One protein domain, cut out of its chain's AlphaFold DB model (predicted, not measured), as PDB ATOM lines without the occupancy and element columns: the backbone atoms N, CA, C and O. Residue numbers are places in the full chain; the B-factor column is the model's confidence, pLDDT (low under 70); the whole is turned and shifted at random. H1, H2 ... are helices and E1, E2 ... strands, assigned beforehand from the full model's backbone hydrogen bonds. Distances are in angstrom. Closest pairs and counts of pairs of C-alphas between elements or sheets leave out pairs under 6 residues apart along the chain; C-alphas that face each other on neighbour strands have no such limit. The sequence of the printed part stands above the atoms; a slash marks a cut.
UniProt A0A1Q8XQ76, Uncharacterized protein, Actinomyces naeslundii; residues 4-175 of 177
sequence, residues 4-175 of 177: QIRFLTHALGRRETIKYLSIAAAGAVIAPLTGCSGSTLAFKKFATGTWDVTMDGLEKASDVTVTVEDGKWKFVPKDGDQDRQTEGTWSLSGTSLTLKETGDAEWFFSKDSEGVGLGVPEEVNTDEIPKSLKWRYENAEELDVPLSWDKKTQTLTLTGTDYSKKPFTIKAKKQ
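AT A GLANCE: This is residues 4 to 175 of the 177 residues of an uncharacterized protein of Actinomyces naeslundii (UniProt A0A1Q8XQ76). A closed barrel of ten strands, E1 to E10, wraps round the later part of one long helix, H1, whose residues 4 to 11 stick out beyond one end of the barrel. A short helix, H2, sits at the other end, where residues 31 to 39 and the long link of residues 119 to 131 also lie. The printed part has 172 residues with two named helices and ten named strands, in the order H1, H2, then E1 to E10; neighbours round the ring are antiparallel, and the class is mixed, helices and strands. The whole is compact, with a radius of gyration of the C-alphas of 15.2 A, and its outline is elongated, spanning 55 by 32 by 31 A.

HOW THE PARTS SIT: H1, residues 4 to 30, comes first, and the barrel curls round it, with pairs of C-alphas within 10 A made by its residues 18 to 30. H2, residues 40 to 47, only just touches H1, with 3 pairs of C-alphas within 8 A, made by residues 28 to 30 of H1 alone; the closest C-alphas are those of Val 29 and Ala 47, 5.5 A apart. Their lines stand at a steep tilt of 59 degrees, opposite ways. In H2 every O i to N i+4 pair is within hydrogen-bond range, in H1 22 of 23. A tight link leads to E1, residues 49 to 56, whose closest C-alphas with H1 are those of Trp 51 and Ala 28, 6.1 A. E2, residues 64 to 69, is antiparallel to E1, with N 51 and O 66 2.8 A apart; its Val 68 and Ala 47 are the closest C-alphas of E2 and H2, 6.2 A. E3, residues 72 to 77, forms a hairpin with E2, with N 67 and O 74 at 2.8 A. E4, residues 86 to 93, has N 88 at 2.9 A from O 73 of E3, and H2 and E4 are near each other. E5, residues 96 to 101, forms a hairpin with E4, with N 91 and O 98 at 2.9 A. E6, residues 115 to 118, has N 117 at 2.8 A from O 97 of E5. E7, residues 132 to 137, has N 136 at 2.8 A from O 116 of E6. E8, residues 142 to 150, is staggered: it pairs with E7 over residues 142 to 146, with N 143 and O 135 at 2.8 A, and with E9, residues 155 to 161, over residues 147 to 150, with N 157 and O 148 at 2.8 A. E10, residues 167 to 174, has N 170 at 2.8 A from O 158 of E9, and closes the ring beside E1 with N 52 and O 173 at 2.8 A. Its closest C-alphas with H1 are those of Ala 172 and Ala 28, 5.5 A. E1 to E10 form a meander, each strand the antiparallel neighbour of the one before.

IN THESE COORDINATES: H1 begins at C-alpha 4 (85.397, 160.496, 156.713) and ends at C-alpha 30 (114.576, 134.295, 159.445), 39.3 A away; H2 measures 10.6 A. Among the longer strands, E1 measures 22.3 A, E4 23.2 A, E8 25.3 A and E10 23.6 A. E10 ends at C-alpha 174 (122.667, 140.743, 163.682).

THE WHOLE: The C-alphas of Gln 4 and Gly 38 are the two farthest apart, 54.8 A. Without residues 4 to 11, which stand free, the body spans 41 by 32 by 31 A. The printed part has no cut. The links E5 to E6 and E6 to E7 are long, with 13 residues each. Mean pLDDT of the printed part is 80.3; residues 4 to 14, 31 to 42, 104 to 105 and 123 to 127 are under 70.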
ATOM      1  N   GLN A   4      85.231 161.958 156.627       43.06
ATOM      2  CA  GLN A   4      85.397 160.496 156.713       43.06
ATOM      3  C   GLN A   4      86.354 159.894 155.668       43.06
ATOM      4  O   GLN A   4      86.873 158.803 155.877       43.06
ATOM      5  N   ILE A   5      86.661 160.605 154.578       44.03
ATOM      6  CA  ILE A   5      87.530 160.070 153.514       44.03
ATOM      7  C   ILE A   5      89.013 160.096 153.932       44.03
ATOM      8  O   ILE A   5      89.742 159.156 153.641       44.03
ATOM      9  N   ARG A   6      89.460 161.110 154.693       42.62
ATOM     10  CA  ARG A   6      90.872 161.225 155.122       42.62
ATOM     11  C   ARG A   6      91.295 160.156 156.138       42.62
ATOM     12  O   ARG A   6      92.453 159.749 156.126       42.62
ATOM     13  N   PHE A   7      90.375 159.684 156.981       38.72
ATOM     14  CA  PHE A   7      90.662 158.628 157.961       38.72
ATOM     15  C   PHE A   7      90.864 157.264 157.284       38.72
ATOM     16  O   PHE A   7      91.772 156.523 157.651       38.72
ATOM     17  N   LEU A   8      90.074 156.970 156.245       34.06
ATOM     18  CA  LEU A   8      90.174 155.722 155.483       34.06
ATOM     19  C   LEU A   8      91.473 155.643 154.669       34.06
ATOM     20  O   LEU A   8      92.105 154.591 154.640       34.06
ATOM     21  N   THR A   9      91.933 156.752 154.078       40.19
ATOM     22  CA  THR A   9      93.211 156.775 153.338       40.19
ATOM     23  C   THR A   9      94.415 156.551 154.261       40.19
ATOM     24  O   THR A   9      95.343 155.834 153.900       40.19
ATOM     25  N   HIS A  10      94.387 157.109 155.476       49.84
ATOM     26  CA  HIS A  10      95.443 156.893 156.471       49.84
ATOM     27  C   HIS A  10      95.424 155.479 157.067       49.84
ATOM     28  O   HIS A  10      96.484 154.909 157.320       49.84
ATOM     29  N   ALA A  11      94.236 154.903 157.279       49.66
ATOM     30  CA  ALA A  11      94.088 153.550 157.808       49.66
ATOM     31  C   ALA A  11      94.573 152.476 156.818       49.66
ATOM     32  O   ALA A  11      95.192 151.500 157.241       49.66
ATOM     33  N   LEU A  12      94.342 152.674 155.513       48.38
ATOM     34  CA  LEU A  12      94.824 151.767 154.466       48.38
ATOM     35  C   LEU A  12      96.357 151.755 154.381       48.38
ATOM     36  O   LEU A  12      96.945 150.680 154.407       48.38
ATOM     37  N   GLY A  13      97.003 152.930 154.393       60.34
ATOM     38  CA  GLY A  13      98.468 153.011 154.440       60.34
ATOM     39  C   GLY A  13      99.054 152.413 155.724       60.34
ATOM     40  O   GLY A  13     100.058 151.712 155.675       60.34
ATOM     41  N   ARG A  14      98.388 152.607 156.873       68.69
ATOM     42  CA  ARG A  14      98.825 152.040 158.159       68.69
ATOM     43  C   ARG A  14      98.815 150.511 158.151       68.69
ATOM     44  O   ARG A  14      99.784 149.927 158.613       68.69
ATOM     45  N   ARG A  15      97.764 149.865 157.630       71.56
ATOM     46  CA  ARG A  15      97.693 148.390 157.551       71.56
ATOM     47  C   ARG A  15      98.819 147.801 156.717       71.56
ATOM     48  O   ARG A  15      99.350 146.748 157.046       71.56
ATOM     49  N   GLU A  16      99.189 148.486 155.649       75.00
ATOM     50  CA  GLU A  16     100.266 148.009 154.806       75.00
ATOM     51  C   GLU A  16     101.647 148.237 155.425       75.00
ATOM     52  O   GLU A  16     102.474 147.327 155.405       75.00
ATOM     53  N   THR A  17     101.877 149.392 156.057       75.50
ATOM     54  CA  THR A  17     103.075 149.590 156.879       75.50
ATOM     55  C   THR A  17     103.173 148.486 157.929       75.50
ATOM     56  O   THR A  17     104.199 147.828 158.017       75.50
ATOM     57  N   ILE A  18     102.085 148.207 158.650       79.12
ATOM     58  CA  ILE A  18     101.997 147.140 159.651       79.12
ATOM     59  C   ILE A  18     102.371 145.767 159.067       79.12
ATOM     60  O   ILE A  18     103.215 145.067 159.628       79.12
ATOM     61  N   LYS A  19     101.815 145.407 157.904       81.06
ATOM     62  CA  LYS A  19     102.156 144.170 157.194       81.06
ATOM     63  C   LYS A  19     103.660 144.061 156.941       81.06
ATOM     64  O   LYS A  19     104.240 143.014 157.225       81.06
ATOM     65  N   TYR A  20     104.311 145.118 156.460       81.12
ATOM     66  CA  TYR A  20     105.752 145.082 156.192       81.12
ATOM     67  C   TYR A  20     106.618 145.170 157.453       81.12
ATOM     68  O   TYR A  20     107.665 144.531 157.502       81.12
ATOM     69  N   LEU A  21     106.163 145.853 158.507       78.94
ATOM     70  CA  LEU A  21     106.808 145.809 159.825       78.94
ATOM     71  C   LEU A  21     106.767 144.386 160.412       78.94
ATOM     72  O   LEU A  21     107.768 143.915 160.948       78.94
ATOM     73  N   SER A  22     105.658 143.660 160.234       77.50
ATOM     74  CA  SER A  22     105.556 142.254 160.651       77.50
ATOM     75  C   SER A  22     106.504 141.344 159.856       77.50
ATOM     76  O   SER A  22     107.135 140.454 160.427       77.50
ATOM     77  N   ILE A  23     106.692 141.628 158.559       79.12
ATOM     78  CA  ILE A  23     107.704 140.976 157.714       79.12
ATOM     79  C   ILE A  23     109.111 141.316 158.200       79.12
ATOM     80  O   ILE A  23     109.996 140.479 158.095       79.12
ATOM     81  N   ALA A  24     109.338 142.503 158.761       79.38
ATOM     82  CA  ALA A  24     110.626 142.884 159.319       79.38
ATOM     83  C   ALA A  24     110.960 142.113 160.603       79.38
ATOM     84  O   ALA A  24     112.079 141.618 160.747       79.38
ATOM     85  N   ALA A  25     109.974 141.926 161.487       79.12
ATOM     86  CA  ALA A  25     110.105 141.037 162.641       79.12
ATOM     87  C   ALA A  25     110.371 139.589 162.196       79.12
ATOM     88  O   ALA A  25     111.312 138.960 162.677       79.12
ATOM     89  N   ALA A  26     109.622 139.087 161.209       79.69
ATOM     90  CA  ALA A  26     109.872 137.775 160.618       79.69
ATOM     91  C   ALA A  26     111.259 137.696 159.970       79.69
ATOM     92  O   ALA A  26     111.973 136.723 160.164       79.69
ATOM     93  N   GLY A  27     111.685 138.747 159.275       75.88
ATOM     94  CA  GLY A  27     113.003 138.884 158.679       75.88
ATOM     95  C   GLY A  27     114.111 138.768 159.714       75.88
ATOM     96  O   GLY A  27     115.069 138.064 159.459       75.88
ATOM     97  N   ALA A  28     113.975 139.352 160.905       77.75
ATOM     98  CA  ALA A  28     114.943 139.147 161.986       77.75
ATOM     99  C   ALA A  28     114.937 137.705 162.527       77.75
ATOM    100  O   ALA A  28     115.993 137.161 162.842       77.75
ATOM    101  N   VAL A  29     113.769 137.057 162.586       76.94
ATOM    102  CA  VAL A  29     113.649 135.644 162.992       76.94
ATOM    103  C   VAL A  29     114.175 134.689 161.905       76.94
ATOM    104  O   VAL A  29     114.643 133.606 162.238       76.94
ATOM    105  N   ILE A  30     114.172 135.093 160.626       70.00
ATOM    106  CA  ILE A  30     114.576 134.295 159.445       70.00
ATOM    107  C   ILE A  30     115.978 134.641 158.913       70.00
ATOM    108  O   ILE A  30     116.625 133.804 158.296       70.00
ATOM    109  N   ALA A  31     116.518 135.830 159.184       64.50
ATOM    110  CA  ALA A  31     117.924 136.181 158.945       64.50
ATOM    111  C   ALA A  31     118.920 135.124 159.454       64.50
ATOM    112  O   ALA A  31     119.999 134.991 158.886       64.50
ATOM    113  N   PRO A  32     118.528 134.304 160.439       59.88
ATOM    114  CA  PRO A  32     119.174 133.075 160.831       59.88
ATOM    115  C   PRO A  32     119.395 131.968 159.806       59.88
ATOM    116  O   PRO A  32     120.143 131.032 160.074       59.88
ATOM    117  N   LEU A  33     118.769 132.017 158.638       55.66
ATOM    118  CA  LEU A  33     118.895 130.985 157.609       55.66
ATOM    119  C   LEU A  33     120.303 130.875 156.991       55.66
ATOM    120  O   LEU A  33     120.471 130.314 155.910       55.66
ATOM    121  N   THR A  34     121.325 131.433 157.648       57.09
ATOM    122  CA  THR A  34     122.603 131.808 157.052       57.09
ATOM    123  C   THR A  34     123.837 131.700 157.995       57.09
ATOM    124  O   THR A  34     124.880 132.306 157.740       57.09
ATOM    125  N   GLY A  35     123.777 130.908 159.073       46.06
ATOM    126  CA  GLY A  35     124.919 130.537 159.924       46.06
ATOM    127  C   GLY A  35     125.012 129.033 160.243       46.06
ATOM    128  O   GLY A  35     124.005 128.418 160.557       46.06
ATOM    129  N   CYS A  36     126.235 128.485 160.148       45.06
ATOM    130  CA  CYS A  36     126.736 127.108 160.379       45.06
ATOM    131  C   CYS A  36     125.722 125.953 160.615       45.06
ATOM    132  O   CYS A  36     124.940 125.951 161.562       45.06
ATOM    133  N   SER A  37     125.844 124.924 159.771       46.75
ATOM    134  CA  SER A  37     124.901 123.830 159.499       46.75
ATOM    135  C   SER A  37     124.534 122.874 160.651       46.75
ATOM    136  O   SER A  37     125.332 122.600 161.548       46.75
ATOM    137  N   GLY A  38     123.333 122.276 160.522       50.84
ATOM    138  CA  GLY A  38     123.074 120.880 160.914       50.84
ATOM    139  C   GLY A  38     122.098 120.591 162.065       50.84
ATOM    140  O   GLY A  38     122.376 119.677 162.836       50.84
ATOM    141  N   SER A  39     121.023 121.369 162.266       54.84
ATOM    142  CA  SER A  39     119.802 120.957 163.012       54.84
ATOM    143  C   SER A  39     118.824 122.127 163.210       54.84
ATOM    144  O   SER A  39     119.233 123.285 163.210       54.84
ATOM    145  N   THR A  40     117.556 121.854 163.543       56.19
ATOM    146  CA  THR A  40     116.587 122.860 164.048       56.19
ATOM    147  C   THR A  40     117.117 123.636 165.268       56.19
ATOM    148  O   THR A  40     116.786 124.804 165.486       56.19
ATOM    149  N   LEU A  41     117.985 123.004 166.071       57.75
ATOM    150  CA  LEU A  41     118.680 123.649 167.188       57.75
ATOM    151  C   LEU A  41     119.639 124.748 166.699       57.75
ATOM    152  O   LEU A  41     119.829 125.739 167.406       57.75
ATOM    153  N   ALA A  42     120.213 124.601 165.501       66.50
ATOM    154  CA  ALA A  42     121.052 125.615 164.869       66.50
ATOM    155  C   ALA A  42     120.226 126.846 164.474       66.50
ATOM    156  O   ALA A  42     120.625 127.955 164.829       66.50
ATOM    157  N   PHE A  43     119.037 126.666 163.876       70.81
ATOM    158  CA  PHE A  43     118.140 127.789 163.569       70.81
ATOM    159  C   PHE A  43     117.780 128.574 164.832       70.81
ATOM    160  O   PHE A  43     118.016 129.776 164.893       70.81
ATOM    161  N   LYS A  44     117.292 127.904 165.887       74.12
ATOM    162  CA  LYS A  44     116.908 128.576 167.145       74.12
ATOM    163  C   LYS A  44     118.065 129.332 167.801       74.12
ATOM    164  O   LYS A  44     117.915 130.495 168.185       74.12
ATOM    165  N   LYS A  45     119.232 128.688 167.926       74.06
ATOM    166  CA  LYS A  45     120.429 129.308 168.521       74.06
ATOM    167  C   LYS A  45     120.916 130.503 167.715       74.06
ATOM    168  O   LYS A  45     121.420 131.462 168.292       74.06
ATOM    169  N   PHE A  46     120.778 130.447 166.397       71.81
ATOM    170  CA  PHE A  46     121.257 131.499 165.519       71.81
ATOM    171  C   PHE A  46     120.223 132.626 165.332       71.81
ATOM    172  O   PHE A  46     120.628 133.782 165.236       71.81
ATOM    173  N   ALA A  47     118.920 132.336 165.430       79.50
ATOM    174  CA  ALA A  47     117.835 133.311 165.609       79.50
ATOM    175  C   ALA A  47     117.989 134.145 166.844       79.50
ATOM    176  O   ALA A  47     117.892 135.370 166.779       79.50
ATOM    177  N   THR A  48     118.343 133.483 167.935       86.75
ATOM    178  CA  THR A  48     118.546 134.158 169.201       86.75
ATOM    179  C   THR A  48     119.621 135.241 169.085       86.75
ATOM    180  O   THR A  48     120.756 134.981 168.671       86.75
ATOM    181  N   GLY A  49     119.271 136.462 169.472       88.62
ATOM    182  CA  GLY A  49     120.136 137.633 169.433       88.62
ATOM    183  C   GLY A  49     119.368 138.914 169.140       88.62
ATOM    184  O   GLY A  49     118.152 138.913 168.963       88.62
ATOM    185  N   THR A  50     120.107 140.012 169.085       92.06
ATOM    186  CA  THR A  50     119.561 141.327 168.766       92.06
ATOM    187  C   THR A  50     119.891 141.666 167.321       92.06
ATOM    188  O   THR A  50     121.012 141.453 166.864       92.06
ATOM    189  N   TRP A  51     118.897 142.157 166.596       92.25
ATOM    190  CA  TRP A  51     118.957 142.439 165.173       92.25
ATOM    191  C   TRP A  51     118.636 143.906 164.937       92.25
ATOM    192  O   TRP A  51     117.593 144.402 165.363       92.25
ATOM    193  N   ASP A  52     119.526 144.583 164.225       93.00
ATOM    194  CA  ASP A  52     119.245 145.879 163.637       93.00
ATOM    195  C   ASP A  52     118.471 145.662 162.346       93.00
ATOM    196  O   ASP A  52     118.948 144.979 161.435       93.00
ATOM    197  N   VAL A  53     117.276 146.243 162.270       93.00
ATOM    198  CA  VAL A  53     116.429 146.143 161.090       93.00
ATOM    199  C   VAL A  53     116.169 147.529 160.524       93.00
ATOM    200  O   VAL A  53     115.601 148.386 161.202       93.00
ATOM    201  N   THR A  54     116.586 147.741 159.280       92.50
ATOM    202  CA  THR A  54     116.369 148.998 158.556       92.50
ATOM    203  C   THR A  54     115.345 148.808 157.455       92.50
ATOM    204  O   THR A  54     115.260 147.734 156.848       92.50
ATOM    205  N   MET A  55     114.552 149.845 157.193       89.38
ATOM    206  CA  MET A  55     113.430 149.773 156.253       89.38
ATOM    207  C   MET A  55     113.479 150.926 155.256       89.38
ATOM    208  O   MET A  55     112.939 152.005 155.480       89.38
ATOM    209  N   ASP A  56     114.117 150.676 154.117       90.81
ATOM    210  CA  ASP A  56     114.273 151.664 153.056       90.81
ATOM    211  C   ASP A  56     113.050 151.638 152.128       90.81
ATOM    212  O   ASP A  56     112.636 150.577 151.667       90.81
ATOM    213  N   GLY A  57     112.488 152.803 151.804       85.38
ATOM    214  CA  GLY A  57     111.357 152.924 150.869       85.38
ATOM    215  C   GLY A  57     109.967 152.751 151.496       85.38
ATOM    216  O   GLY A  57     108.971 152.978 150.815       85.38
ATOM    217  N   LEU A  58     109.881 152.436 152.792       81.88
ATOM    218  CA  LEU A  58     108.636 152.481 153.564       81.88
ATOM    219  C   LEU A  58     108.526 153.829 154.284       81.88
ATOM    220  O   LEU A  58     108.999 154.001 155.406       81.88
ATOM    221  N   GLU A  59     107.908 154.812 153.626       70.44
ATOM    222  CA  GLU A  59     107.713 156.148 154.198       70.44
ATOM    223  C   GLU A  59     107.012 156.044 155.574       70.44
ATOM    224  O   GLU A  59     105.895 155.532 155.667       70.44
ATOM    225  N   LYS A  60     107.650 156.574 156.634       73.44
ATOM    226  CA  LYS A  60     107.217 156.556 158.057       73.44
ATOM    227  C   LYS A  60     107.465 155.258 158.839       73.44
ATOM    228  O   LYS A  60     107.081 155.208 160.010       73.44
ATOM    229  N   ALA A  61     108.065 154.234 158.234       78.62
ATOM    230  CA  ALA A  61     108.607 153.119 158.999       78.62
ATOM    231  C   ALA A  61     109.952 153.542 159.589       78.62
ATOM    232  O   ALA A  61     110.845 153.984 158.867       78.62
ATOM    233  N   SER A  62     110.069 153.442 160.902       83.75
ATOM    234  CA  SER A  62     111.313 153.733 161.603       83.75
ATOM    235  C   SER A  62     112.196 152.495 161.592       83.75
ATOM    236  O   SER A  62     111.691 151.370 161.640       83.75
ATOM    237  N   ASP A  63     113.509 152.699 161.563       91.06
ATOM    238  CA  ASP A  63     114.447 151.620 161.851       91.06
ATOM    239  C   ASP A  63     114.175 151.078 163.249       91.06
ATOM    240  O   ASP A  63     113.796 151.814 164.167       91.06
ATOM    241  N   VAL A  64     114.369 149.778 163.419       91.44
ATOM    242  CA  VAL A  64     113.972 149.073 164.633       91.44
ATOM    243  C   VAL A  64     115.067 148.135 165.097       91.44
ATOM    244  O   VAL A  64     115.938 147.702 164.341       91.44
ATOM    245  N   THR A  65     115.003 147.817 166.376       93.50
ATOM    246  CA  THR A  65     115.766 146.747 166.991       93.50
ATOM    247  C   THR A  65     114.807 145.600 167.270       93.50
ATOM    248  O   THR A  65     113.818 145.777 167.984       93.50
ATOM    249  N   VAL A  66     115.100 144.417 166.734       92.62
ATOM    250  CA  VAL A  66     114.354 143.194 167.036       92.62
ATOM    251  C   VAL A  66     115.228 142.282 167.879       92.62
ATOM    252  O   VAL A  66     116.283 141.839 167.444       92.62
ATOM    253  N   THR A  67     114.803 141.997 169.104       93.19
ATOM    254  CA  THR A  67     115.445 140.984 169.946       93.19
ATOM    255  C   THR A  67     114.683 139.684 169.798       93.19
ATOM    256  O   THR A  67     113.468 139.664 169.965       93.19
ATOM    257  N   VAL A  68     115.383 138.608 169.475       91.44
ATOM    258  CA  VAL A  68     114.822 137.267 169.334       91.44
ATOM    259  C   VAL A  68     115.440 136.383 170.409       91.44
ATOM    260  O   VAL A  68     116.654 136.371 170.603       91.44
ATOM    261  N   GLU A  69     114.598 135.636 171.105       90.75
ATOM    262  CA  GLU A  69     114.953 134.626 172.104       90.75
ATOM    263  C   GLU A  69     114.246 133.309 171.757       90.75
ATOM    264  O   GLU A  69     113.461 133.264 170.809       90.75
ATOM    265  N   ASP A  70     114.488 132.221 172.493       88.50
ATOM    266  CA  ASP A  70     113.792 130.956 172.217       88.50
ATOM    267  C   ASP A  70     112.277 131.118 172.403       88.50
ATOM    268  O   ASP A  70     111.773 131.325 173.509       88.50
ATOM    269  N   GLY A  71     111.558 131.057 171.284       89.44
ATOM    270  CA  GLY A  71     110.108 131.176 171.227       89.44
ATOM    271  C   GLY A  71     109.551 132.582 171.449       89.44
ATOM    272  O   GLY A  71     108.333 132.736 171.454       89.44
ATOM    273  N   LYS A  72     110.398 133.604 171.620       92.81
ATOM    274  CA  LYS A  72     109.978 134.989 171.879       92.81
ATOM    275  C   LYS A  72     110.678 135.982 170.970       92.81
ATOM    276  O   LYS A  72     111.810 135.767 170.543       92.81
ATOM    277  N   TRP A  73     110.003 137.084 170.690       92.88
ATOM    278  CA  TRP A  73     110.586 138.217 169.993       92.88
ATOM    279  C   TRP A  73     110.084 139.520 170.608       92.88
ATOM    280  O   TRP A  73     108.984 139.585 171.152       92.88
ATOM    281  N   LYS A  74     110.898 140.565 170.510       92.50
ATOM    282  CA  LYS A  74     110.581 141.921 170.940       92.50
ATOM    283  C   LYS A  74     111.021 142.901 169.871       92.50
ATOM    284  O   LYS A  74     112.142 142.816 169.383       92.50
ATOM    285  N   PHE A  75     110.153 143.838 169.541       91.06
ATOM    286  CA  PHE A  75     110.347 144.870 168.539       91.06
ATOM    287  C   PHE A  75     110.376 146.237 169.219       91.06
ATOM    288  O   PHE A  75     109.452 146.593 169.951       91.06
ATOM    289  N   VAL A  76     111.438 147.003 168.975       91.25
ATOM    290  CA  VAL A  76     111.654 148.325 169.572       91.25
ATOM    291  C   VAL A  76     112.009 149.327 168.469       91.25
ATOM    292  O   VAL A  76     113.070 149.190 167.859       91.25
ATOM    293  N   PRO A  77     111.171 150.340 168.201       89.31
ATOM    294  CA  PRO A  77     111.523 151.437 167.300       89.31
ATOM    295  C   PRO A  77     112.748 152.223 167.791       89.31
ATOM    296  O   PRO A  77     112.876 152.512 168.981       89.31
ATOM    297  N   LYS A  78     113.656 152.596 166.881       90.12
ATOM    298  CA  LYS A  78     114.860 153.388 167.206       90.12
ATOM    299  C   LYS A  78     114.621 154.895 167.239       90.12
ATOM    300  O   LYS A  78     115.469 155.636 167.725       90.12
ATOM    301  N   ASP A  79     113.484 155.350 166.730       86.38
ATOM    302  CA  ASP A  79     113.063 156.754 166.764       86.38
ATOM    303  C   ASP A  79     112.544 157.200 168.144       86.38
ATOM    304  O   ASP A  79     112.226 158.374 168.330       86.38
ATOM    305  N   GLY A  80     112.484 156.282 169.116       77.38
ATOM    306  CA  GLY A  80     112.023 156.552 170.472       77.38
ATOM    307  C   GLY A  80     110.503 156.495 170.647       77.38
ATOM    308  O   GLY A  80     110.034 156.804 171.742       77.38
ATOM    309  N   ASP A  81     109.739 156.082 169.625       80.94
ATOM    310  CA  ASP A  81     108.289 155.854 169.724       80.94
ATOM    311  C   ASP A  81     108.007 154.584 170.550       80.94
ATOM    312  O   ASP A  81     107.763 153.495 170.025       80.94
ATOM    313  N   GLN A  82     108.100 154.713 171.877       75.62
ATOM    314  CA  GLN A  82     107.916 153.594 172.807       75.62
ATOM    315  C   GLN A  82     106.485 153.050 172.809       75.62
ATOM    316  O   GLN A  82     106.293 151.888 173.165       75.62
ATOM    317  N   ASP A  83     105.501 153.832 172.353       79.50
ATOM    318  CA  ASP A  83     104.115 153.376 172.232       79.50
ATOM    319  C   ASP A  83     103.986 152.269 171.175       79.50
ATOM    320  O   ASP A  83     103.125 151.400 171.294       79.50
ATOM    321  N   ARG A  84     104.872 152.260 170.167       78.69
ATOM    322  CA  ARG A  84     104.955 151.228 169.116       78.69
ATOM    323  C   ARG A  84     105.890 150.071 169.444       78.69
ATOM    324  O   ARG A  84     106.171 149.240 168.576       78.69
ATOM    325  N   GLN A  85     106.396 150.005 170.671       87.19
ATOM    326  CA  GLN A  85     107.090 148.817 171.136       87.19
ATOM    327  C   GLN A  85     106.089 147.667 171.259       87.19
ATOM    328  O   GLN A  85     105.008 147.827 171.823       87.19
ATOM    329  N   THR A  86     106.474 146.491 170.777       89.69
ATOM    330  CA  THR A  86     105.661 145.288 170.940       89.69
ATOM    331  C   THR A  86     106.519 144.043 171.077       89.69
ATOM    332  O   THR A  86     107.729 144.066 170.851       89.69
ATOM    333  N   GLU A  87     105.900 142.955 171.495       91.88
ATOM    334  CA  GLU A  87     106.537 141.668 171.686       91.88
ATOM    335  C   GLU A  87     105.564 140.538 171.396       91.88
ATOM    336  O   GLU A  87     104.347 140.715 171.276       91.88
ATOM    337  N   GLY A  88     106.124 139.350 171.264       91.62
ATOM    338  CA  GLY A  88     105.365 138.215 170.828       91.62
ATOM    339  C   GLY A  88     106.109 136.909 170.951       91.62
ATOM    340  O   GLY A  88     107.231 136.821 171.456       91.62
ATOM    341  N   THR A  89     105.463 135.878 170.435       92.94
ATOM    342  CA  THR A  89     106.027 134.539 170.351       92.94
ATOM    343  C   THR A  89     106.310 134.165 168.915       92.94
ATOM    344  O   THR A  89     105.636 134.635 167.995       92.94
ATOM    345  N   TRP A  90     107.273 133.275 168.723       92.56
ATOM    346  CA  TRP A  90     107.486 132.625 167.441       92.56
ATOM    347  C   TRP A  90     107.677 131.122 167.612       92.56
ATOM    348  O   TRP A  90     108.092 130.642 168.665       92.56
ATOM    349  N   SER A  91     107.385 130.365 166.564       90.44
ATOM    350  CA  SER A  91     107.629 128.925 166.526       90.44
ATOM    351  C   SER A  91     107.931 128.480 165.107       90.44
ATOM    352  O   SER A  91     107.266 128.929 164.179       90.44
ATOM    353  N   LEU A  92     108.884 127.568 164.947       87.00
ATOM    354  CA  LEU A  92     109.163 126.901 163.679       87.00
ATOM    355  C   LEU A  92     108.702 125.443 163.781       87.00
ATOM    356  O   LEU A  92     109.135 124.728 164.686       87.00
ATOM    357  N   SER A  93     107.818 125.025 162.878       87.69
ATOM    358  CA  SER A  93     107.340 123.646 162.754       87.69
ATOM    359  C   SER A  93     107.364 123.241 161.287       87.69
ATOM    360  O   SER A  93     106.649 123.835 160.474       87.69
ATOM    361  N   GLY A  94     108.163 122.237 160.922       85.94
ATOM    362  CA  GLY A  94     108.426 122.004 159.507       85.94
ATOM    363  C   GLY A  94     109.126 123.225 158.911       85.94
ATOM    364  O   GLY A  94     109.934 123.895 159.550       85.94
ATOM    365  N   THR A  95     108.687 123.606 157.714       86.56
ATOM    366  CA  THR A  95     109.136 124.832 157.045       86.56
ATOM    367  C   THR A  95     108.266 126.060 157.328       86.56
ATOM    368  O   THR A  95     108.334 127.058 156.602       86.56
ATOM    369  N   SER A  96     107.408 125.973 158.349       90.19
ATOM    370  CA  SER A  96     106.437 127.001 158.716       90.19
ATOM    371  C   SER A  96     106.885 127.728 159.977       90.19
ATOM    372  O   SER A  96     106.859 127.169 161.076       90.19
ATOM    373  N   LEU A  97     107.277 128.985 159.813       90.81
ATOM    374  CA  LEU A  97     107.542 129.914 160.897       90.81
ATOM    375  C   LEU A  97     106.268 130.697 161.214       90.81
ATOM    376  O   LEU A  97     105.778 131.443 160.375       90.81
ATOM    377  N   THR A  98     105.781 130.595 162.439       92.75
ATOM    378  CA  THR A  98     104.640 131.372 162.929       92.75
ATOM    379  C   THR A  98     105.130 132.462 163.872       92.75
ATOM    380  O   THR A  98     105.946 132.184 164.750       92.75
ATOM    381  N   LEU A  99     104.623 133.685 163.713       93.69
ATOM    382  CA  LEU A  99     104.787 134.808 164.633       93.69
ATOM    383  C   LEU A  99     103.415 135.206 165.171       93.69
ATOM    384  O   LEU A  99     102.467 135.372 164.409       93.69
ATOM    385  N   LYS A 100     103.334 135.414 166.479       92.56
ATOM    386  CA  LYS A 100     102.166 135.986 167.153       92.56
ATOM    387  C   LYS A 100     102.605 137.158 167.986       92.56
ATOM    388  O   LYS A 100     103.696 137.117 168.546       92.56
ATOM    389  N   GLU A 101     101.751 138.154 168.081       90.44
ATOM    390  CA  GLU A 101     101.918 139.258 169.013       90.44
ATOM    391  C   GLU A 101     101.228 138.892 170.323       90.44
ATOM    392  O   GLU A 101     100.143 138.308 170.319       90.44
ATOM    393  N   THR A 102     101.899 139.151 171.439       86.69
ATOM    394  CA  THR A 102     101.380 138.837 172.780       86.69
ATOM    395  C   THR A 102     101.348 140.050 173.695       86.69
ATOM    396  O   THR A 102     100.918 139.921 174.838       86.69
ATOM    397  N   GLY A 103     101.823 141.207 173.225       72.81
ATOM    398  CA  GLY A 103     101.681 142.469 173.939       72.81
ATOM    399  C   GLY A 103     100.228 142.949 173.985       72.81
ATOM    400  O   GLY A 103      99.386 142.521 173.199       72.81
ATOM    401  N   ASP A 104      99.947 143.880 174.897       68.88
ATOM    402  CA  ASP A 104      98.618 144.499 175.034       68.88
ATOM    403  C   ASP A 104      98.233 145.367 173.823       68.88
ATOM    404  O   ASP A 104      97.064 145.704 173.630       68.88
ATOM    405  N   ALA A 105      99.220 145.754 173.014       67.25
ATOM    406  CA  ALA A 105      99.011 146.484 171.780       67.25
ATOM    407  C   ALA A 105      99.050 145.526 170.582       67.25
ATOM    408  O   ALA A 105      99.928 144.680 170.498       67.25
ATOM    409  N   GLU A 106      98.097 145.687 169.662       73.06
ATOM    410  CA  GLU A 106      97.985 144.943 168.399       73.06
ATOM    411  C   GLU A 106      98.601 145.775 167.265       73.06
ATOM    412  O   GLU A 106      97.901 146.440 166.490       73.06
ATOM    413  N   TRP A 107      99.932 145.836 167.216       81.81
ATOM    414  CA  TRP A 107     100.646 146.636 166.224       81.81
ATOM    415  C   TRP A 107     100.842 145.911 164.903       81.81
ATOM    416  O   TRP A 107     100.763 146.554 163.859       81.81
ATOM    417  N   PHE A 108     101.109 144.611 164.944       83.38
ATOM    418  CA  PHE A 108     101.357 143.750 163.793       83.38
ATOM    419  C   PHE A 108     100.199 142.842 163.477       83.38
ATOM    420  O   PHE A 108      99.832 142.739 162.314       83.38
ATOM    421  N   PHE A 109      99.623 142.196 164.479       85.06
ATOM    422  CA  PHE A 109      98.529 141.264 164.266       85.06
ATOM    423  C   PHE A 109      97.349 141.663 165.133       85.06
ATOM    424  O   PHE A 109      97.506 142.033 166.294       85.06
ATOM    425  N   SER A 110      96.155 141.570 164.559       85.25
ATOM    426  CA  SER A 110      94.924 141.589 165.337       85.25
ATOM    427  C   SER A 110      94.927 140.475 166.379       85.25
ATOM    428  O   SER A 110      95.615 139.460 166.222       85.25
ATOM    429  N   LYS A 111      94.131 140.649 167.436       82.75
ATOM    430  CA  LYS A 111      93.988 139.646 168.493       82.75
ATOM    431  C   LYS A 111      93.799 138.241 167.924       82.75
ATOM    432  O   LYS A 111      92.969 138.035 167.042       82.75
ATOM    433  N   ASP A 112      94.548 137.287 168.468       83.00
ATOM    434  CA  ASP A 112      94.518 135.867 168.095       83.00
ATOM    435  C   ASP A 112      94.949 135.558 166.642       83.00
ATOM    436  O   ASP A 112      94.924 134.393 166.231       83.00
ATOM    437  N   SER A 113      95.402 136.559 165.879       89.81
ATOM    438  CA  SER A 113      95.975 136.381 164.543       89.81
ATOM    439  C   SER A 113      97.483 136.122 164.587       89.81
ATOM    440  O   SER A 113      98.151 136.221 165.619       89.81
ATOM    441  N   GLU A 114      98.033 135.748 163.434       92.12
ATOM    442  CA  GLU A 114      99.434 135.375 163.289       92.12
ATOM    443  C   GLU A 114      99.994 135.771 161.924       92.12
ATOM    444  O   GLU A 114      99.276 135.851 160.929       92.12
ATOM    445  N   GLY A 115     101.302 135.987 161.871       92.44
ATOM    446  CA  GLY A 115     102.062 136.009 160.630       92.44
ATOM    447  C   GLY A 115     102.692 134.645 160.392       92.44
ATOM    448  O   GLY A 115     103.230 134.051 161.326       92.44
ATOM    449  N   VAL A 116     102.646 134.140 159.161       93.31
ATOM    450  CA  VAL A 116     103.217 132.830 158.820       93.31
ATOM    451  C   VAL A 116     104.183 132.949 157.651       93.31
ATOM    452  O   VAL A 116     103.788 133.282 156.536       93.31
ATOM    453  N   GLY A 117     105.456 132.654 157.900       91.31
ATOM    454  CA  GLY A 117     106.474 132.448 156.878       91.31
ATOM    455  C   GLY A 117     106.525 130.977 156.472       91.31
ATOM    456  O   GLY A 117     106.731 130.119 157.323       91.31
ATOM    457  N   LEU A 118     106.363 130.672 155.188       89.44
ATOM    458  CA  LEU A 118     106.445 129.317 154.641       89.44
ATOM    459  C   LEU A 118     107.676 129.171 153.747       89.44
ATOM    460  O   LEU A 118     108.079 130.107 153.051       89.44
ATOM    461  N   GLY A 119     108.235 127.962 153.733       84.50
ATOM    462  CA  GLY A 119     109.472 127.674 153.007       84.50
ATOM    463  C   GLY A 119     110.723 128.133 153.757       84.50
ATOM    464  O   GLY A 119     111.779 128.262 153.148       84.50
ATOM    465  N   VAL A 120     110.610 128.372 155.067       82.69
ATOM    466  CA  VAL A 120     111.747 128.621 155.958       82.69
ATOM    467  C   VAL A 120     112.407 127.268 156.230       82.69
ATOM    468  O   VAL A 120     111.774 126.430 156.861       82.69
ATOM    469  N   PRO A 121     113.618 126.976 155.731       74.12
ATOM    470  CA  PRO A 121     114.225 125.674 155.947       74.12
ATOM    471  C   PRO A 121     114.546 125.458 157.432       74.12
ATOM    472  O   PRO A 121     114.927 126.381 158.150       74.12
ATOM    473  N   GLU A 122     114.381 124.216 157.892       71.00
ATOM    474  CA  GLU A 122     114.685 123.819 159.275       71.00
ATOM    475  C   GLU A 122     116.183 123.852 159.574       71.00
ATOM    476  O   GLU A 122     116.602 124.074 160.714       71.00
ATOM    477  N   GLU A 123     116.981 123.616 158.535       69.62
ATOM    478  CA  GLU A 123     118.428 123.639 158.580       69.62
ATOM    479  C   GLU A 123     118.980 124.765 157.724       69.62
ATOM    480  O   GLU A 123     118.441 125.152 156.688       69.62
ATOM    481  N   VAL A 124     120.104 125.284 158.185       68.44
ATOM    482  CA  VAL A 124     120.719 126.471 157.635       68.44
ATOM    483  C   VAL A 124     121.862 126.084 156.704       68.44
ATOM    484  O   VAL A 124     122.894 125.587 157.159       68.44
ATOM    485  N   ASN A 125     121.696 126.365 155.410       69.50
ATOM    486  CA  ASN A 125     122.766 126.286 154.420       69.50
ATOM    487  C   ASN A 125     122.981 127.656 153.766       69.50
ATOM    488  O   ASN A 125     122.201 128.099 152.926       69.50
ATOM    489  N   THR A 126     124.087 128.313 154.117       64.69
ATOM    490  CA  THR A 126     124.463 129.623 153.568       64.69
ATOM    491  C   THR A 126     124.699 129.633 152.069       64.69
ATOM    492  O   THR A 126     124.669 130.696 151.449       64.69
ATOM    493  N   ASP A 127     125.015 128.481 151.488       68.44
ATOM    494  CA  ASP A 127     125.278 128.344 150.060       68.44
ATOM    495  C   ASP A 127     123.985 128.150 149.257       68.44
ATOM    496  O   ASP A 127     123.962 128.447 148.065       68.44
ATOM    497  N   GLU A 128     122.895 127.755 149.920       72.50
ATOM    498  CA  GLU A 128     121.618 127.374 149.305       72.50
ATOM    499  C   GLU A 128     120.442 128.153 149.907       72.50
ATOM    500  O   GLU A 128     119.358 127.623 150.148       72.50
ATOM    501  N   ILE A 129     120.656 129.440 150.163       72.44
ATOM    502  CA  ILE A 129     119.617 130.302 150.723       72.44
ATOM    503  C   ILE A 129     118.469 130.428 149.709       72.44
ATOM    504  O   ILE A 129     118.725 130.691 148.526       72.44
ATOM    505  N   PRO A 130     117.206 130.257 150.144       79.38
ATOM    506  CA  PRO A 130     116.063 130.389 149.254       79.38
ATOM    507  C   PRO A 130     116.028 131.788 148.629       79.38
ATOM    508  O   PRO A 130     116.358 132.778 149.266       79.38
ATOM    509  N   LYS A 131     115.615 131.897 147.365       86.88
ATOM    510  CA  LYS A 131     115.504 133.207 146.686       86.88
ATOM    511  C   LYS A 131     114.262 133.990 147.105       86.88
ATOM    512  O   LYS A 131     114.175 135.193 146.873       86.88
ATOM    513  N   SER A 132     113.292 133.298 147.681       88.94
ATOM    514  CA  SER A 132     112.074 133.865 148.230       88.94
ATOM    515  C   SER A 132     111.519 132.947 149.306       88.94
ATOM    516  O   SER A 132     111.772 131.741 149.310       88.94
ATOM    517  N   LEU A 133     110.736 133.531 150.198       88.81
ATOM    518  CA  LEU A 133     109.838 132.814 151.092       88.81
ATOM    519  C   LEU A 133     108.417 133.276 150.821       88.81
ATOM    520  O   LEU A 133     108.213 134.354 150.265       88.81
ATOM    521  N   LYS A 134     107.433 132.497 151.254       91.94
ATOM    522  CA  LYS A 134     106.055 132.980 151.264       91.94
ATOM    523  C   LYS A 134     105.732 133.568 152.623       91.94
ATOM    524  O   LYS A 134     106.052 132.962 153.640       91.94
ATOM    525  N   TRP A 135     105.076 134.717 152.649       92.31
ATOM    526  CA  TRP A 135     104.583 135.333 153.871       92.31
ATOM    527  C   TRP A 135     103.068 135.449 153.827       92.31
ATOM    528  O   TRP A 135     102.506 135.947 152.855       92.31
ATOM    529  N   ARG A 136     102.403 135.031 154.898       92.12
ATOM    530  CA  ARG A 136     100.977 135.233 155.116       92.12
ATOM    531  C   ARG A 136     100.795 136.176 156.294       92.12
ATOM    532  O   ARG A 136     101.225 135.872 157.400       92.12
ATOM    533  N   TYR A 137     100.159 137.315 156.048       89.12
ATOM    534  CA  TYR A 137      99.773 138.260 157.092       89.12
ATOM    535  C   TYR A 137      98.352 137.938 157.558       89.12
ATOM    536  O   TYR A 137      97.415 138.086 156.773       89.12
ATOM    537  N   GLU A 138      98.186 137.497 158.804       89.25
ATOM    538  CA  GLU A 138      96.893 137.075 159.351       89.25
ATOM    539  C   GLU A 138      96.217 136.029 158.437       89.25
ATOM    540  O   GLU A 138      96.804 135.000 158.094       89.25
ATOM    541  N   ASN A 139      94.989 136.318 157.998       86.50
ATOM    542  CA  ASN A 139      94.196 135.493 157.088       86.50
ATOM    543  C   ASN A 139      94.256 135.983 155.629       86.50
ATOM    544  O   ASN A 139      93.406 135.606 154.821       86.50
ATOM    545  N   ALA A 140      95.200 136.868 155.293       87.81
ATOM    546  CA  ALA A 140      95.379 137.345 153.926       87.81
ATOM    547  C   ALA A 140      95.972 136.258 153.016       87.81
ATOM    548  O   ALA A 140      96.397 135.193 153.466       87.81
ATOM    549  N   GLU A 141      96.027 136.546 151.717       88.00
ATOM    550  CA  GLU A 141      96.733 135.698 150.760       88.00
ATOM    551  C   GLU A 141      98.242 135.672 151.041       88.00
ATOM    552  O   GLU A 141      98.836 136.646 151.519       88.00
ATOM    553  N   GLU A 142      98.859 134.534 150.728       91.56
ATOM    554  CA  GLU A 142     100.310 134.383 150.739       91.56
ATOM    555  C   GLU A 142     100.932 135.297 149.682       91.56
ATOM    556  O   GLU A 142     100.494 135.331 148.533       91.56
ATOM    557  N   LEU A 143     101.995 135.998 150.059       88.75
ATOM    558  CA  LEU A 143     102.825 136.752 149.132       88.75
ATOM    559  C   LEU A 143     104.222 136.155 149.057       88.75
ATOM    560  O   LEU A 143     104.808 135.796 150.075       88.75
ATOM    561  N   ASP A 144     104.778 136.117 147.854       91.25
ATOM    562  CA  ASP A 144     106.198 135.857 147.683       91.25
ATOM    563  C   ASP A 144     106.994 137.078 148.151       91.25
ATOM    564  O   ASP A 144     106.804 138.198 147.670       91.25
ATOM    565  N   VAL A 145     107.892 136.849 149.103       89.88
ATOM    566  CA  VAL A 145     108.854 137.820 149.613       89.88
ATOM    567  C   VAL A 145     110.225 137.399 149.098       89.88
ATOM    568  O   VAL A 145     110.818 136.455 149.636       89.88
ATOM    569  N   PRO A 146     110.741 138.049 148.042       92.19
ATOM    570  CA  PRO A 146     112.106 137.832 147.604       92.19
ATOM    571  C   PRO A 146     113.079 138.150 148.734       92.19
ATOM    572  O   PRO A 146     112.924 139.141 149.452       92.19
ATOM    573  N   LEU A 147     114.096 137.308 148.866       89.19
ATOM    574  CA  LEU A 147     115.127 137.474 149.870       89.19
ATOM    575  C   LEU A 147     116.509 137.201 149.293       89.19
ATOM    576  O   LEU A 147     116.691 136.421 148.360       89.19
ATOM    577  N   SER A 148     117.501 137.873 149.859       88.00
ATOM    578  CA  SER A 148     118.907 137.651 149.549       88.00
ATOM    579  C   SER A 148     119.751 137.807 150.801       88.00
ATOM    580  O   SER A 148     119.386 138.527 151.729       88.00
ATOM    581  N   TRP A 149     120.889 137.126 150.820       84.25
ATOM    582  CA  TRP A 149     121.824 137.165 151.933       84.25
ATOM    583  C   TRP A 149     123.197 137.601 151.468       84.25
ATOM    584  O   TRP A 149     123.768 137.026 150.536       84.25
ATOM    585  N   ASP A 150     123.747 138.577 152.175       86.19
ATOM    586  CA  ASP A 150     125.137 138.962 152.031       86.19
ATOM    587  C   ASP A 150     125.976 138.316 153.140       86.19
ATOM    588  O   ASP A 150     125.955 138.738 154.296       86.19
ATOM    589  N   LYS A 151     126.772 137.309 152.762       78.44
ATOM    590  CA  LYS A 151     127.685 136.594 153.670       78.44
ATOM    591  C   LYS A 151     128.759 137.485 154.281       78.44
ATOM    592  O   LYS A 151     129.216 137.190 155.380       78.44
ATOM    593  N   LYS A 152     129.199 138.529 153.572       82.81
ATOM    594  CA  LYS A 152     130.293 139.394 154.036       82.81
ATOM    595  C   LYS A 152     129.824 140.308 155.151       82.81
ATOM    596  O   LYS A 152     130.549 140.521 156.113       82.81
ATOM    597  N   THR A 153     128.622 140.858 154.999       84.06
ATOM    598  CA  THR A 153     128.048 141.805 155.961       84.06
ATOM    599  C   THR A 153     127.108 141.146 156.962       84.06
ATOM    600  O   THR A 153     126.674 141.815 157.895       84.06
ATOM    601  N   GLN A 154     126.808 139.859 156.768       80.94
ATOM    602  CA  GLN A 154     125.825 139.093 157.527       80.94
ATOM    603  C   GLN A 154     124.447 139.766 157.560       80.94
ATOM    604  O   GLN A 154     123.810 139.888 158.608       80.94
ATOM    605  N   THR A 155     124.002 140.223 156.387       87.12
ATOM    606  CA  THR A 155     122.752 140.974 156.233       87.12
ATOM    607  C   THR A 155     121.755 140.187 155.390       87.12
ATOM    608  O   THR A 155     122.026 139.874 154.226       87.12
ATOM    609  N   LEU A 156     120.575 139.915 155.953       87.38
ATOM    610  CA  LEU A 156     119.416 139.446 155.197       87.38
ATOM    611  C   LEU A 156     118.701 140.660 154.611       87.38
ATOM    612  O   LEU A 156     118.379 141.591 155.339       87.38
ATOM    613  N   THR A 157     118.411 140.631 153.316       91.31
ATOM    614  CA  THR A 157     117.601 141.647 152.642       91.31
ATOM    615  C   THR A 157     116.330 141.009 152.109       91.31
ATOM    616  O   THR A 157     116.408 140.104 151.280       91.31
ATOM    617  N   LEU A 158     115.180 141.507 152.546       91.50
ATOM    618  CA  LEU A 158     113.868 141.227 151.975       91.50
ATOM    619  C   LEU A 158     113.469 142.395 151.076       91.50
ATOM    620  O   LEU A 158     113.704 143.554 151.428       91.50
ATOM    621  N   THR A 159     112.851 142.117 149.934       91.50
ATOM    622  CA  THR A 159     112.329 143.169 149.054       91.50
ATOM    623  C   THR A 159     110.833 143.011 148.844       91.50
ATOM    624  O   THR A 159     110.270 141.927 148.984       91.50
ATOM    625  N   GLY A 160     110.165 144.115 148.532       88.25
ATOM    626  CA  GLY A 160     108.748 144.108 148.206       88.25
ATOM    627  C   GLY A 160     108.323 145.404 147.537       88.25
ATOM    628  O   GLY A 160     109.140 146.287 147.276       88.25
ATOM    629  N   THR A 161     107.032 145.509 147.246       86.31
ATOM    630  CA  THR A 161     106.404 146.719 146.708       86.31
ATOM    631  C   THR A 161     105.210 147.101 147.559       86.31
ATOM    632  O   THR A 161     104.408 146.226 147.878       86.31
ATOM    633  N   ASP A 162     105.078 148.382 147.893       79.81
ATOM    634  CA  ASP A 162     103.907 148.905 148.603       79.81
ATOM    635  C   ASP A 162     102.654 148.989 147.697       79.81
ATOM    636  O   ASP A 162     102.710 148.683 146.499       79.81
ATOM    637  N   TYR A 163     101.513 149.453 148.225       75.44
ATOM    638  CA  TYR A 163     100.265 149.602 147.467       75.44
ATOM    639  C   TYR A 163     100.393 150.574 146.300       75.44
ATOM    640  O   TYR A 163      99.661 150.468 145.313       75.44
ATOM    641  N   SER A 164     101.304 151.541 146.417       80.62
ATOM    642  CA  SER A 164     101.612 152.513 145.373       80.62
ATOM    643  C   SER A 164     102.595 151.950 144.346       80.62
ATOM    644  O   SER A 164     103.018 152.676 143.444       80.62
ATOM    645  N   LYS A 165     102.928 150.654 144.448       83.38
ATOM    646  CA  LYS A 165     103.900 149.927 143.626       83.38
ATOM    647  C   LYS A 165     105.318 150.486 143.740       83.38
ATOM    648  O   LYS A 165     106.143 150.243 142.860       83.38
ATOM    649  N   LYS A 166     105.615 151.234 144.805       87.19
ATOM    650  CA  LYS A 166     106.972 151.691 145.094       87.19
ATOM    651  C   LYS A 166     107.754 150.533 145.713       87.19
ATOM    652  O   LYS A 166     107.240 149.879 146.623       87.19
ATOM    653  N   PRO A 167     108.973 150.255 145.233       90.56
ATOM    654  CA  PRO A 167     109.808 149.230 145.831       90.56
ATOM    655  C   PRO A 167     110.291 149.673 147.212       90.56
ATOM    656  O   PRO A 167     110.598 150.846 147.428       90.56
ATOM    657  N   PHE A 168     110.420 148.712 148.116       89.56
ATOM    658  CA  PHE A 168     111.053 148.891 149.414       89.56
ATOM    659  C   PHE A 168     111.979 147.710 149.718       89.56
ATOM    660  O   PHE A 168     111.872 146.631 149.122       89.56
ATOM    661  N   THR A 169     112.887 147.914 150.670       92.62
ATOM    662  CA  THR A 169     113.766 146.861 151.179       92.62
ATOM    663  C   THR A 169     113.794 146.867 152.695       92.62
ATOM    664  O   THR A 169     113.924 147.923 153.308       92.62
ATOM    665  N   ILE A 170     113.741 145.683 153.289       92.38
ATOM    666  CA  ILE A 170     113.954 145.471 154.715       92.38
ATOM    667  C   ILE A 170     115.282 144.743 154.865       92.38
ATOM    668  O   ILE A 170     115.470 143.681 154.273       92.38
ATOM    669  N   LYS A 171     116.203 145.294 155.649       92.50
ATOM    670  CA  LYS A 171     117.507 144.680 155.907       92.50
ATOM    671  C   LYS A 171     117.604 144.326 157.373       92.50
ATOM    672  O   LYS A 171     117.453 145.210 158.202       92.50
ATOM    673  N   ALA A 172     117.873 143.067 157.684       91.56
ATOM    674  CA  ALA A 172     118.106 142.595 159.038       91.56
ATOM    675  C   ALA A 172     119.570 142.175 159.180       91.56
ATOM    676  O   ALA A 172     120.050 141.296 158.457       91.56
ATOM    677  N   LYS A 173     120.274 142.806 160.120       90.69
ATOM    678  CA  LYS A 173     121.666 142.510 160.452       90.69
ATOM    679  C   LYS A 173     121.776 142.198 161.938       90.69
ATOM    680  O   LYS A 173     121.260 142.942 162.769       90.69
ATOM    681  N   LYS A 174     122.447 141.101 162.279       87.00
ATOM    682  CA  LYS A 174     122.667 140.743 163.682       87.00
ATOM    683  C   LYS A 174     123.660 141.719 164.309       87.00
ATOM    684  O   LYS A 174     124.668 142.048 163.685       87.00
ATOM    685  N   GLN A 175     123.378 142.176 165.521       86.88
ATOM    686  CA  GLN A 175     124.344 142.925 166.313       86.88
ATOM    687  C   GLN A 175     125.448 141.977 166.780       86.88
ATOM    688  O   GLN A 175     125.171 140.871 167.260       86.88
TER     689      GLN A 175